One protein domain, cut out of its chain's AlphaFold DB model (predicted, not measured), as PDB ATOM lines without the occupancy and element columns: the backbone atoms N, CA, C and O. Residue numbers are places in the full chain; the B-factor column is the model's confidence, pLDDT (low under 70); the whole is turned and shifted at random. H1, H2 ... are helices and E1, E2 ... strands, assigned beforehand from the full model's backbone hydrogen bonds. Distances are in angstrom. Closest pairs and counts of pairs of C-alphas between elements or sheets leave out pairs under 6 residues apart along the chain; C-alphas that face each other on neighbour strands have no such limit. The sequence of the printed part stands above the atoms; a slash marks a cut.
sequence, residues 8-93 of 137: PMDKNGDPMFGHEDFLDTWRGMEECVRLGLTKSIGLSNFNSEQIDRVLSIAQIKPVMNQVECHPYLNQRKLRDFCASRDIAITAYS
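Overview. This is residues 8 to 93 of the 137 residues of the protein "Aldo_ket_red domain-containing protein" of Solenopsis invicta (UniProt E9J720). A small parallel pair of strands, E1 and E2, widened beside E1 by the short stretch of residues 43 to 44, has H3 packed over one face, and H2 lies next to H3, the two helices running the same way at a shallow tilt of 16 degrees. H1 touches H2 with its first turns and slants away from it, and before H1 a long tail reaches outward, with residues 10 to 15 sticking out from the body. The printed part has 86 residues with three named helices and two named strands in the order H1, H2, E1, H3, E2; the class is mixed, helices and strands, with under half of the residues, 41, in named elements. The whole is loose, with a radius of gyration of the C-alphas of 15.1 A, and spans 44 by 39 by 22 A.

Arrangement. E1, residues 64 to 68, and E2, residues 88 to 92, are parallel neighbours at 30 degrees. N 65 and O 88 are 2.8 A apart and N 92 and O 67 are 2.9 A apart, both within hydrogen-bond range. Residues 43 to 44 make a short parallel pairing with residues 65 to 66 of E1. H3, residues 76 to 83, stands between the two strands in the chain, and E1, H3 and E2 form a strand-helix-strand unit, two parallel neighbour strands joined through a helix, with a right-handed crossover. The closest C-alphas of H3 and E2 are those of Cys 82 and Ala 88, 6.5 A apart; those of H3 and E1 are Cys 82 and Asn 65, 7.8 A apart. H2, residues 48 to 57, is close to H3 but not clearly touching, with the C-alphas of Ser 48 and Leu 78 the closest at 6.6 A. These two helices run the same way at a shallow tilt of 16 degrees. H1, residues 22 to 34, touches H2 with residues 23 to 26 alone; the closest C-alphas, those of Leu 23 and Val 54, are 6.2 A apart. H1 and H2 run the same way at a steep tilt of 54 degrees. H1 is apart from E1, H3 and E2, and H2 is apart from E2. In H1 and H3 every O i to N i+4 pair is within hydrogen-bond range; in H2 5 of 6 are.

Along the chain. E1 measures 13.2 A from first to last C-alpha and E2 12.8 A, ending at C-alpha 92, (52.007, 93.055, 307.497). H1 is the longest helix, 18.7 A from C-alpha 22 at (59.157, 106.694, 293.021). H2 measures 14.8 A and begins at C-alpha 48, (62.678, 93.004, 293.648); H3 measures 10.3 A.

Size, cuts and confidence. The C-alphas of Lys 11 and Ser 84 are the two farthest apart, 45.3 A. The printed part has no cut. The link from H1 to H2, 13 residues, is long, and the link from H3 to E2 is tight. The mean pLDDT of the printed part is 96.7, and no printed residue is under 70.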
ATOM      1  N   PRO A   8      41.729 110.258 295.190       90.12
ATOM      2  CA  PRO A   8      41.160 111.204 294.243       90.12
ATOM      3  C   PRO A   8      40.611 110.432 293.042       90.12
ATOM      4  O   PRO A   8      41.318 109.616 292.453       90.12
ATOM      5  N   MET A   9      39.347 110.680 292.703       91.62
ATOM      6  CA  MET A   9      38.662 110.037 291.583       91.62
ATOM      7  C   MET A   9      38.390 111.059 290.483       91.62
ATOM      8  O   MET A   9      38.087 112.220 290.770       91.62
ATOM      9  N   ASP A  10      38.478 110.627 289.230       90.88
ATOM     10  CA  ASP A  10      38.090 111.441 288.087       90.88
ATOM     11  C   ASP A  10      36.555 111.518 287.947       90.88
ATOM     12  O   ASP A  10      35.784 110.969 288.740       90.88
ATOM     13  N   LYS A  11      36.079 112.204 286.903       93.12
ATOM     14  CA  LYS A  11      34.639 112.355 286.629       93.12
ATOM     15  C   LYS A  11      33.900 111.038 286.333       93.12
ATOM     16  O   LYS A  11      32.672 111.038 286.355       93.12
ATOM     17  N   ASN A  12      34.616 109.962 286.009       92.50
ATOM     18  CA  ASN A  12      34.066 108.637 285.726       92.50
ATOM     19  C   ASN A  12      34.102 107.723 286.965       92.50
ATOM     20  O   ASN A  12      33.532 106.634 286.928       92.50
ATOM     21  N   GLY A  13      34.723 108.172 288.062       89.12
ATOM     22  CA  GLY A  13      34.925 107.378 289.271       89.12
ATOM     23  C   GLY A  13      36.208 106.544 289.255       89.12
ATOM     24  O   GLY A  13      36.368 105.688 290.125       89.12
ATOM     25  N   ASP A  14      37.112 106.783 288.301       89.56
ATOM     26  CA  ASP A  14      38.388 106.078 288.207       89.56
ATOM     27  C   ASP A  14      39.463 106.761 289.074       89.56
ATOM     28  O   ASP A  14      39.516 107.996 289.124       89.56
ATOM     29  N   PRO A  15      40.357 106.006 289.745       91.00
ATOM     30  CA  PRO A  15      41.449 106.588 290.519       91.00
ATOM     31  C   PRO A  15      42.380 107.461 289.670       91.00
ATOM     32  O   PRO A  15      42.893 107.036 288.634       91.00
ATOM     33  N   MET A  16      42.663 108.669 290.155       91.62
ATOM     34  CA  MET A  16      43.637 109.581 289.562       91.62
ATOM     35  C   MET A  16      45.034 109.298 290.120       91.62
ATOM     36  O   MET A  16      45.321 109.588 291.282       91.62
ATOM     37  N   PHE A  17      45.915 108.749 289.286       90.12
ATOM     38  CA  PHE A  17      47.305 108.475 289.652       90.12
ATOM     39  C   PHE A  17      48.233 109.643 289.302       90.12
ATOM     40  O   PHE A  17      48.022 110.341 288.312       90.12
ATOM     41  N   GLY A  18      49.284 109.814 290.104       88.44
ATOM     42  CA  GLY A  18      50.416 110.672 289.766       88.44
ATOM     43  C   GLY A  18      51.284 110.078 288.651       88.44
ATOM     44  O   GLY A  18      51.190 108.888 288.334       88.44
ATOM     45  N   HIS A  19      52.134 110.909 288.055       92.12
ATOM     46  CA  HIS A  19      53.082 110.512 287.002       92.12
ATOM     47  C   HIS A  19      54.537 110.502 287.487       92.12
ATOM     48  O   HIS A  19      55.457 110.284 286.701       92.12
ATOM     49  N   GLU A  20      54.744 110.758 288.775       93.44
ATOM     50  CA  GLU A  20      56.047 110.858 289.409       93.44
ATOM     51  C   GLU A  20      56.700 109.479 289.527       93.44
ATOM     52  O   GLU A  20      56.067 108.485 289.898       93.44
ATOM     53  N   ASP A  21      58.001 109.419 289.253       97.06
ATOM     54  CA  ASP A  21      58.774 108.219 289.526       97.06
ATOM     55  C   ASP A  21      59.040 108.120 291.034       97.06
ATOM     56  O   ASP A  21      59.476 109.077 291.679       97.06
ATOM     57  N   PHE A  22      58.850 106.935 291.612       97.94
ATOM     58  CA  PHE A  22      59.157 106.694 293.021       97.94
ATOM     59  C   PHE A  22      60.640 106.932 293.357       97.94
ATOM     60  O   PHE A  22      60.974 107.097 294.531       97.94
ATOM     61  N   LEU A  23      61.534 106.981 292.361       98.38
ATOM     62  CA  LEU A  23      62.933 107.377 292.554       98.38
ATOM     63  C   LEU A  23      63.093 108.856 292.941       98.38
ATOM     64  O   LEU A  23      63.976 109.174 293.740       98.38
ATOM     65  N   ASP A  24      62.243 109.751 292.436       98.06
ATOM     66  CA  ASP A  24      62.247 111.161 292.849       98.06
ATOM     67  C   ASP A  24      61.742 111.301 294.285       98.06
ATOM     68  O   ASP A  24      62.355 111.992 295.104       98.06
ATOM     69  N   THR A  25      60.703 110.540 294.635       98.19
ATOM     70  CA  THR A  25      60.228 110.422 296.018       98.19
ATOM     71  C   THR A  25      61.326 109.895 296.941       98.19
ATOM     72  O   THR A  25      61.510 110.433 298.032       98.19
ATOM     73  N   TRP A  26      62.108 108.896 296.512       98.69
ATOM     74  CA  TRP A  26      63.217 108.367 297.312       98.69
ATOM     75  C   TRP A  26      64.261 109.441 297.637       98.69
ATOM     76  O   TRP A  26      64.661 109.563 298.792       98.69
ATOM     77  N   ARG A  27      64.641 110.287 296.669       98.62
ATOM     78  CA  ARG A  27      65.565 111.416 296.915       98.62
ATOM     79  C   ARG A  27      65.023 112.384 297.968       98.62
ATOM     80  O   ARG A  27      65.779 112.841 298.823       98.62
ATOM     81  N   GLY A  28      63.718 112.657 297.942       98.50
ATOM     82  CA  GLY A  28      63.049 113.439 298.985       98.50
ATOM     83  C   GLY A  28      63.106 112.760 300.359       98.50
ATOM     84  O   GLY A  28      63.392 113.411 301.361       98.50
ATOM     85  N   MET A  29      62.913 111.439 300.412       98.69
ATOM     86  CA  MET A  29      63.032 110.659 301.652       98.69
ATOM     87  C   MET A  29      64.456 110.694 302.225       98.69
ATOM     88  O   MET A  29      64.620 110.798 303.440       98.69
ATOM     89  N   GLU A  30      65.488 110.654 301.378       98.81
ATOM     90  CA  GLU A  30      66.881 110.820 301.814       98.81
ATOM     91  C   GLU A  30      67.126 112.201 302.423       98.81
ATOM     92  O   GLU A  30      67.798 112.314 303.450       98.81
ATOM     93  N   GLU A  31      66.539 113.250 301.843       98.69
ATOM     94  CA  GLU A  31      66.641 114.602 302.387       98.69
ATOM     95  C   GLU A  31      65.963 114.724 303.757       98.69
ATOM     96  O   GLU A  31      66.525 115.327 304.670       98.69
ATOM     97  N   CYS A  32      64.825 114.055 303.969       98.81
ATOM     98  CA  CYS A  32      64.200 113.972 305.292       98.81
ATOM     99  C   CYS A  32      65.143 113.382 306.357       98.81
ATOM    100  O   CYS A  32      65.091 113.802 307.517       98.81
ATOM    101  N   VAL A  33      66.020 112.437 305.994       98.69
ATOM    102  CA  VAL A  33      67.053 111.920 306.909       98.69
ATOM    103  C   VAL A  33      68.131 112.975 307.161       98.69
ATOM    104  O   VAL A  33      68.490 113.205 308.315       98.69
ATOM    105  N   ARG A  34      68.630 113.649 306.112       98.62
ATOM    106  CA  ARG A  34      69.678 114.686 306.237       98.62
ATOM    107  C   ARG A  34      69.231 115.870 307.092       98.62
ATOM    108  O   ARG A  34      70.010 116.362 307.903       98.62
ATOM    109  N   LEU A  35      67.968 116.268 306.964       98.69
ATOM    110  CA  LEU A  35      67.336 117.303 307.784       98.69
ATOM    111  C   LEU A  35      67.018 116.835 309.216       98.69
ATOM    112  O   LEU A  35      66.582 117.634 310.043       98.69
ATOM    113  N   GLY A  36      67.217 115.551 309.530       98.56
ATOM    114  CA  GLY A  36      66.979 114.987 310.858       98.56
ATOM    115  C   GLY A  36      65.505 114.752 311.204       98.56
ATOM    116  O   GLY A  36      65.198 114.521 312.374       98.56
ATOM    117  N   LEU A  37      64.602 114.776 310.216       98.69
ATOM    118  CA  LEU A  37      63.155 114.578 310.400       98.69
ATOM    119  C   LEU A  37      62.789 113.111 310.657       98.69
ATOM    120  O   LEU A  37      61.770 112.813 311.274       98.69
ATOM    121  N   THR A  38      63.633 112.189 310.202       98.44
ATOM    122  CA  THR A  38      63.525 110.759 310.493       98.44
ATOM    123  C   THR A  38      64.906 110.155 310.732       98.44
ATOM    124  O   THR A  38      65.923 110.688 310.291       98.44
ATOM    125  N   LYS A  39      64.950 109.034 311.457       98.31
ATOM    126  CA  LYS A  39      66.185 108.278 311.715       98.31
ATOM    127  C   LYS A  39      66.504 107.273 310.613       98.31
ATOM    128  O   LYS A  39      67.676 107.045 310.337       98.31
ATOM    129  N   SER A  40      65.470 106.706 309.996       98.50
ATOM    130  CA  SER A  40      65.593 105.672 308.972       98.50
ATOM    131  C   SER A  40      64.477 105.808 307.945       98.50
ATOM    132  O   SER A  40      63.395 106.318 308.244       98.50
ATOM    133  N   ILE A  41      64.737 105.301 306.745       98.81
ATOM    134  CA  ILE A  41      63.780 105.247 305.639       98.81
ATOM    135  C   ILE A  41      63.743 103.838 305.052       98.81
ATOM    136  O   ILE A  41      64.720 103.087 305.120       98.81
ATOM    137  N   GLY A  42      62.593 103.462 304.506       98.69
ATOM    138  CA  GLY A  42      62.334 102.125 303.987       98.69
ATOM    139  C   GLY A  42      61.222 102.129 302.949       98.69
ATOM    140  O   GLY A  42      60.718 103.183 302.564       98.69
ATOM    141  N   LEU A  43      60.868 100.936 302.495       98.81
ATOM    142  CA  LEU A  43      59.910 100.687 301.426       98.81
ATOM    143  C   LEU A  43      58.686  99.943 301.972       98.81
ATOM    144  O   LEU A  43      58.733  99.333 303.043       98.81
ATOM    145  N   SER A  44      57.588  99.970 301.226       98.69
ATOM    146  CA  SER A  44      56.409  99.150 301.503       98.69
ATOM    147  C   SER A  44      55.738  98.764 300.193       98.69
ATOM    148  O   SER A  44      55.544  99.625 299.340       98.69
ATOM    149  N   ASN A  45      55.393  97.485 300.031       98.50
ATOM    150  CA  ASN A  45      54.826  96.911 298.801       98.50
ATOM    151  C   ASN A  45      55.740  96.964 297.560       98.50
ATOM    152  O   ASN A  45      55.246  96.968 296.435       98.50
ATOM    153  N   PHE A  46      57.066  96.972 297.742       98.75
ATOM    154  CA  PHE A  46      58.011  96.953 296.618       98.75
ATOM    155  C   PHE A  46      58.406  95.519 296.241       98.75
ATOM    156  O   PHE A  46      58.713  94.701 297.113       98.75
ATOM    157  N   ASN A  47      58.444  95.232 294.939       98.75
ATOM    158  CA  ASN A  47      59.017  94.001 294.388       98.75
ATOM    159  C   ASN A  47      60.545  94.120 294.191       98.75
ATOM    160  O   ASN A  47      61.125  95.191 294.370       98.75
ATOM    161  N   SER A  48      61.214  93.028 293.806       98.56
ATOM    162  CA  SER A  48      62.678  93.004 293.648       98.56
ATOM    163  C   SER A  48      63.205  93.989 292.602       98.56
ATOM    164  O   SER A  48      64.228  94.625 292.836       98.56
ATOM    165  N   GLU A  49      62.505  94.163 291.478       98.69
ATOM    166  CA  GLU A  49      62.927  95.085 290.414       98.69
ATOM    167  C   GLU A  49      62.843  96.542 290.878       98.69
ATOM    168  O   GLU A  49      63.762  97.327 290.657       98.69
ATOM    169  N   GLN A  50      61.768  96.907 291.581       98.81
ATOM    170  CA  GLN A  50      61.611  98.244 292.153       98.81
ATOM    171  C   GLN A  50      62.660  98.520 293.236       98.81
ATOM    172  O   GLN A  50      63.201  99.624 293.291       98.81
ATOM    173  N   ILE A  51      62.988  97.523 294.068       98.81
ATOM    174  CA  ILE A  51      64.061  97.643 295.063       98.81
ATOM    175  C   ILE A  51      65.412  97.852 294.374       98.81
ATOM    176  O   ILE A  51      66.135  98.766 294.759       98.81
ATOM    177  N   ASP A  52      65.752  97.069 293.345       98.62
ATOM    178  CA  ASP A  52      67.010  97.249 292.608       98.62
ATOM    179  C   ASP A  52      67.083  98.637 291.944       98.62
ATOM    180  O   ASP A  52      68.138  99.275 291.970       98.62
ATOM    181  N   ARG A  53      65.960  99.169 291.438       98.75
ATOM    182  CA  ARG A  53      65.901 100.551 290.928       98.75
ATOM    183  C   ARG A  53      66.211 101.579 292.018       98.75
ATOM    184  O   ARG A  53      67.009 102.479 291.772       98.75
ATOM    185  N   VAL A  54      65.645 101.442 293.219       98.81
ATOM    186  CA  VAL A  54      65.976 102.321 294.357       98.81
ATOM    187  C   VAL A  54      67.454 102.191 294.729       98.81
ATOM    188  O   VAL A  54      68.153 103.195 294.833       98.81
ATOM    189  N   LEU A  55      67.969 100.969 294.857       98.62
ATOM    190  CA  LEU A  55      69.372 100.721 295.201       98.62
ATOM    191  C   LEU A  55      70.358 101.287 294.175       98.62
ATOM    192  O   LEU A  55      71.471 101.642 294.547       98.62
ATOM    193  N   SER A  56      69.955 101.413 292.908       98.44
ATOM    194  CA  SER A  56      70.807 101.982 291.858       98.44
ATOM    195  C   SER A  56      71.101 103.478 292.030       98.44
ATOM    196  O   SER A  56      72.096 103.960 291.493       98.44
ATOM    197  N   ILE A  57      70.261 104.207 292.781       98.44
ATOM    198  CA  ILE A  57      70.416 105.651 293.023       98.44
ATOM    199  C   ILE A  57      70.564 106.021 294.504       98.44
ATOM    200  O   ILE A  57      70.906 107.165 294.799       98.44
ATOM    201  N   ALA A  58      70.296 105.093 295.426       98.44
ATOM    202  CA  ALA A  58      70.248 105.371 296.855       98.44
ATOM    203  C   ALA A  58      71.627 105.744 297.423       98.44
ATOM    204  O   ALA A  58      72.578 104.964 297.360       98.44
ATOM    205  N   GLN A  59      71.710 106.912 298.057       98.56
ATOM    206  CA  GLN A  59      72.811 107.279 298.948       98.56
ATOM    207  C   GLN A  59      72.568 106.819 300.386       98.56
ATOM    208  O   GLN A  59      73.518 106.552 301.120       98.56
ATOM    209  N   ILE A  60      71.303 106.693 300.791       98.62
ATOM    210  CA  ILE A  60      70.896 106.079 302.055       98.62
ATOM    211  C   ILE A  60      70.107 104.824 301.696       98.62
ATOM    212  O   ILE A  60      69.020 104.913 301.138       98.62
ATOM    213  N   LYS A  61      70.658 103.641 301.987       98.44
ATOM    214  CA  LYS A  61      70.022 102.353 301.665       98.44
ATOM    215  C   LYS A  61      68.692 102.195 302.431       98.44
ATOM    216  O   LYS A  61      68.677 102.480 303.632       98.44
ATOM    217  N   PRO A  62      67.599 101.704 301.806       98.69
ATOM    218  CA  PRO A  62      66.387 101.348 302.541       98.69
ATOM    219  C   PRO A  62      66.700 100.301 303.610       98.69
ATOM    220  O   PRO A  62      67.287  99.265 303.311       98.69
ATOM    221  N   VAL A  63      66.282 100.541 304.853       98.69
ATOM    222  CA  VAL A  63      66.559  99.599 305.955       98.69
ATOM    223  C   VAL A  63      65.568  98.437 305.998       98.69
ATOM    224  O   VAL A  63      65.847  97.396 306.591       98.69
ATOM    225  N   MET A  64      64.390  98.614 305.395       98.56
ATOM    226  CA  MET A  64      63.333  97.611 305.392       98.56
ATOM    227  C   MET A  64      62.438  97.688 304.151       98.56
ATOM    228  O   MET A  64      62.347  98.735 303.513       98.56
ATOM    229  N   ASN A  65      61.737  96.593 303.866       98.81
ATOM    230  CA  ASN A  65      60.568  96.554 302.994       98.81
ATOM    231  C   ASN A  65      59.402  95.894 303.750       98.81
ATOM    232  O   ASN A  65      59.501  94.739 304.177       98.81
ATOM    233  N   GLN A  66      58.311  96.628 303.952       98.75
ATOM    234  CA  GLN A  66      57.112  96.122 304.613       98.75
ATOM    235  C   GLN A  66      56.153  95.513 303.574       98.75
ATOM    236  O   GLN A  66      55.703  96.202 302.665       98.75
ATOM    237  N   VAL A  67      55.850  94.217 303.679       98.38
ATOM    238  CA  VAL A  67      55.041  93.475 302.687       98.38
ATOM    239  C   VAL A  67      54.105  92.472 303.358       98.38
ATOM    240  O   VAL A  67      54.343  92.064 304.499       98.38
ATOM    241  N   GLU A  68      53.060  92.040 302.647       95.62
ATOM    242  CA  GLU A  68      52.204  90.946 303.106       95.62
ATOM    243  C   GLU A  68      53.048  89.684 303.231       95.62
ATOM    244  O   GLU A  68      53.661  89.245 302.253       95.62
ATOM    245  N   CYS A  69      53.115  89.127 304.439       95.06
ATOM    246  CA  CYS A  69      53.892  87.926 304.694       95.06
ATOM    247  C   CYS A  69      53.272  87.092 305.817       95.06
ATOM    248  O   CYS A  69      53.153  87.527 306.959       95.06
ATOM    249  N   HIS A  70      52.900  85.862 305.483       92.50
ATOM    250  CA  HIS A  70      52.260  84.890 306.373       92.50
ATOM    251  C   HIS A  70      52.485  83.472 305.813       92.50
ATOM    252  O   HIS A  70      52.986  83.347 304.696       92.50
ATOM    253  N   PRO A  71      52.124  82.375 306.507       90.75
ATOM    254  CA  PRO A  71      52.431  81.016 306.038       90.75
ATOM    255  C   PRO A  71      51.991  80.706 304.595       90.75
ATOM    256  O   PRO A  71      52.713  80.032 303.865       90.75
ATOM    257  N   TYR A  72      50.847  81.245 304.155       89.19
ATOM    258  CA  TYR A  72      50.340  81.068 302.779       89.19
ATOM    259  C   TYR A  72      50.966  82.000 301.727       89.19
ATOM    260  O   TYR A  72      50.860  81.728 300.536       89.19
ATOM    261  N   LEU A  73      51.646  83.068 302.146       92.06
ATOM    262  CA  LEU A  73      52.400  83.978 301.287       92.06
ATOM    263  C   LEU A  73      53.714  84.309 301.995       92.06
ATOM    264  O   LEU A  73      53.913  85.393 302.528       92.06
ATOM    265  N   ASN A  74      54.606  83.326 302.072       93.38
ATOM    266  CA  ASN A  74      55.808  83.415 302.907       93.38
ATOM    267  C   ASN A  74      56.902  84.349 302.365       93.38
ATOM    268  O   ASN A  74      57.946  84.493 303.002       93.38
ATOM    269  N   GLN A  75      56.701  84.914 301.169       97.06
ATOM    270  CA  GLN A  75      57.629  85.823 300.498       97.06
ATOM    271  C   GLN A  75      59.057  85.279 300.346       97.06
ATOM    272  O   GLN A  75      59.986  86.070 300.253       97.06
ATOM    273  N   ARG A  76      59.282  83.953 300.304       97.25
ATOM    274  CA  ARG A  76      60.637  83.362 300.373       97.25
ATOM    275  C   ARG A  76      61.641  84.022 299.422       97.25
ATOM    276  O   ARG A  76      62.680  84.478 299.874       97.25
ATOM    277  N   LYS A  77      61.307  84.143 298.132       98.31
ATOM    278  CA  LYS A  77      62.201  84.766 297.137       98.31
ATOM    279  C   LYS A  77      62.529  86.225 297.473       98.31
ATOM    280  O   LYS A  77      63.683  86.621 297.378       98.31
ATOM    281  N   LEU A  78      61.527  87.009 297.878       98.44
ATOM    282  CA  LEU A  78      61.708  88.418 298.232       98.44
ATOM    283  C   LEU A  78      62.458  88.578 299.562       98.44
ATOM    284  O   LEU A  78      63.301  89.458 299.679       98.44
ATOM    285  N   ARG A  79      62.207  87.706 300.543       97.56
ATOM    286  CA  ARG A  79      62.938  87.651 301.816       97.56
ATOM    287  C   ARG A  79      64.411  87.341 301.596       97.56
ATOM    288  O   ARG A  79      65.245  88.065 302.121       97.56
ATOM    289  N   ASP A  80      64.720  86.320 300.797       98.25
ATOM    290  CA  ASP A  80      66.098  85.942 300.469       98.25
ATOM    291  C   ASP A  80      66.803  87.084 299.707       98.25
ATOM    292  O   ASP A  80      67.936  87.452 300.022       98.25
ATOM    293  N   PHE A  81      66.100  87.715 298.759       98.62
ATOM    294  CA  PHE A  81      66.585  88.883 298.023       98.62
ATOM    295  C   PHE A  81      66.889  90.074 298.948       98.62
ATOM    296  O   PHE A  81      67.991  90.621 298.894       98.62
ATOM    297  N   CYS A  82      65.956  90.453 299.824       98.50
ATOM    298  CA  CYS A  82      66.138  91.549 300.775       98.50
ATOM    299  C   CYS A  82      67.253  91.242 301.785       98.50
ATOM    300  O   CYS A  82      68.114  92.089 302.014       98.50
ATOM    301  N   ALA A  83      67.306  90.015 302.314       98.06
ATOM    302  CA  ALA A  83      68.353  89.577 303.235       98.06
ATOM    303  C   ALA A  83      69.750  89.675 302.606       98.06
ATOM    304  O   ALA A  83      70.666  90.176 303.248       98.06
ATOM    305  N   SER A  84      69.905  89.298 301.329       98.38
ATOM    306  CA  SER A  84      71.182  89.429 300.602       98.38
ATOM    307  C   SER A  84      71.669  90.876 300.416       98.38
ATOM    308  O   SER A  84      72.805  91.091 300.002       98.38
ATOM    309  N   ARG A  85      70.811  91.867 300.693       98.38
ATOM    310  CA  ARG A  85      71.069  93.310 300.556       98.38
ATOM    311  C   ARG A  85      71.021  94.046 301.903       98.38
ATOM    312  O   ARG A  85      71.027  95.275 301.921       98.38
ATOM    313  N   ASP A  86      70.961  93.318 303.020       98.38
ATOM    314  CA  ASP A  86      70.712  93.823 304.382       98.38
ATOM    315  C   ASP A  86      69.455  94.705 304.499       98.38
ATOM    316  O   ASP A  86      69.454  95.739 305.169       98.38
ATOM    317  N   ILE A  87      68.379  94.312 303.821       98.69
ATOM    318  CA  ILE A  87      67.062  94.941 303.929       98.69
ATOM    319  C   ILE A  87      66.182  94.018 304.772       98.69
ATOM    320  O   ILE A  87      65.943  92.865 304.408       98.69
ATOM    321  N   ALA A  88      65.680  94.506 305.906       98.38
ATOM    322  CA  ALA A  88      64.772  93.727 306.743       98.38
ATOM    323  C   ALA A  88      63.378  93.616 306.102       98.38
ATOM    324  O   ALA A  88      62.905  94.536 305.438       98.38
ATOM    325  N   ILE A  89      62.671  92.514 306.345       98.06
ATOM    326  CA  ILE A  89      61.245  92.413 306.016       98.06
ATOM    327  C   ILE A  89      60.425  92.688 307.269       98.06
ATOM    328  O   ILE A  89      60.663  92.089 308.314       98.06
ATOM    329  N   THR A  90      59.426  93.560 307.148       98.31
ATOM    330  CA  THR A  90      58.333  93.640 308.126       98.31
ATOM    331  C   THR A  90      57.086  93.022 307.520       98.31
ATOM    332  O   THR A  90      56.593  93.481 306.495       98.31
ATOM    333  N   ALA A  91      56.584  91.967 308.152       96.69
ATOM    334  CA  ALA A  91      55.382  91.276 307.716       96.69
ATOM    335  C   ALA A  91      54.129  92.046 308.159       96.69
ATOM    336  O   ALA A  91      53.828  92.087 309.353       96.69
ATOM    337  N   TYR A  92      53.380  92.627 307.218       95.19
ATOM    338  CA  TYR A  92      52.007  93.055 307.497       95.19
ATOM    339  C   TYR A  92      51.024  91.915 307.203       95.19
ATOM    340  O   TYR A  92      51.345  90.959 306.495       95.19
ATOM    341  N   SER A  93      49.821  92.005 307.781       92.31
ATOM    342  CA  SER A  93      48.801  90.947 307.721       92.31
ATOM    343  C   SER A  93      49.349  89.551 308.072       92.31
ATOM    344  O   SER A  93      49.048  88.592 307.363       92.31
TER     345      SER A  93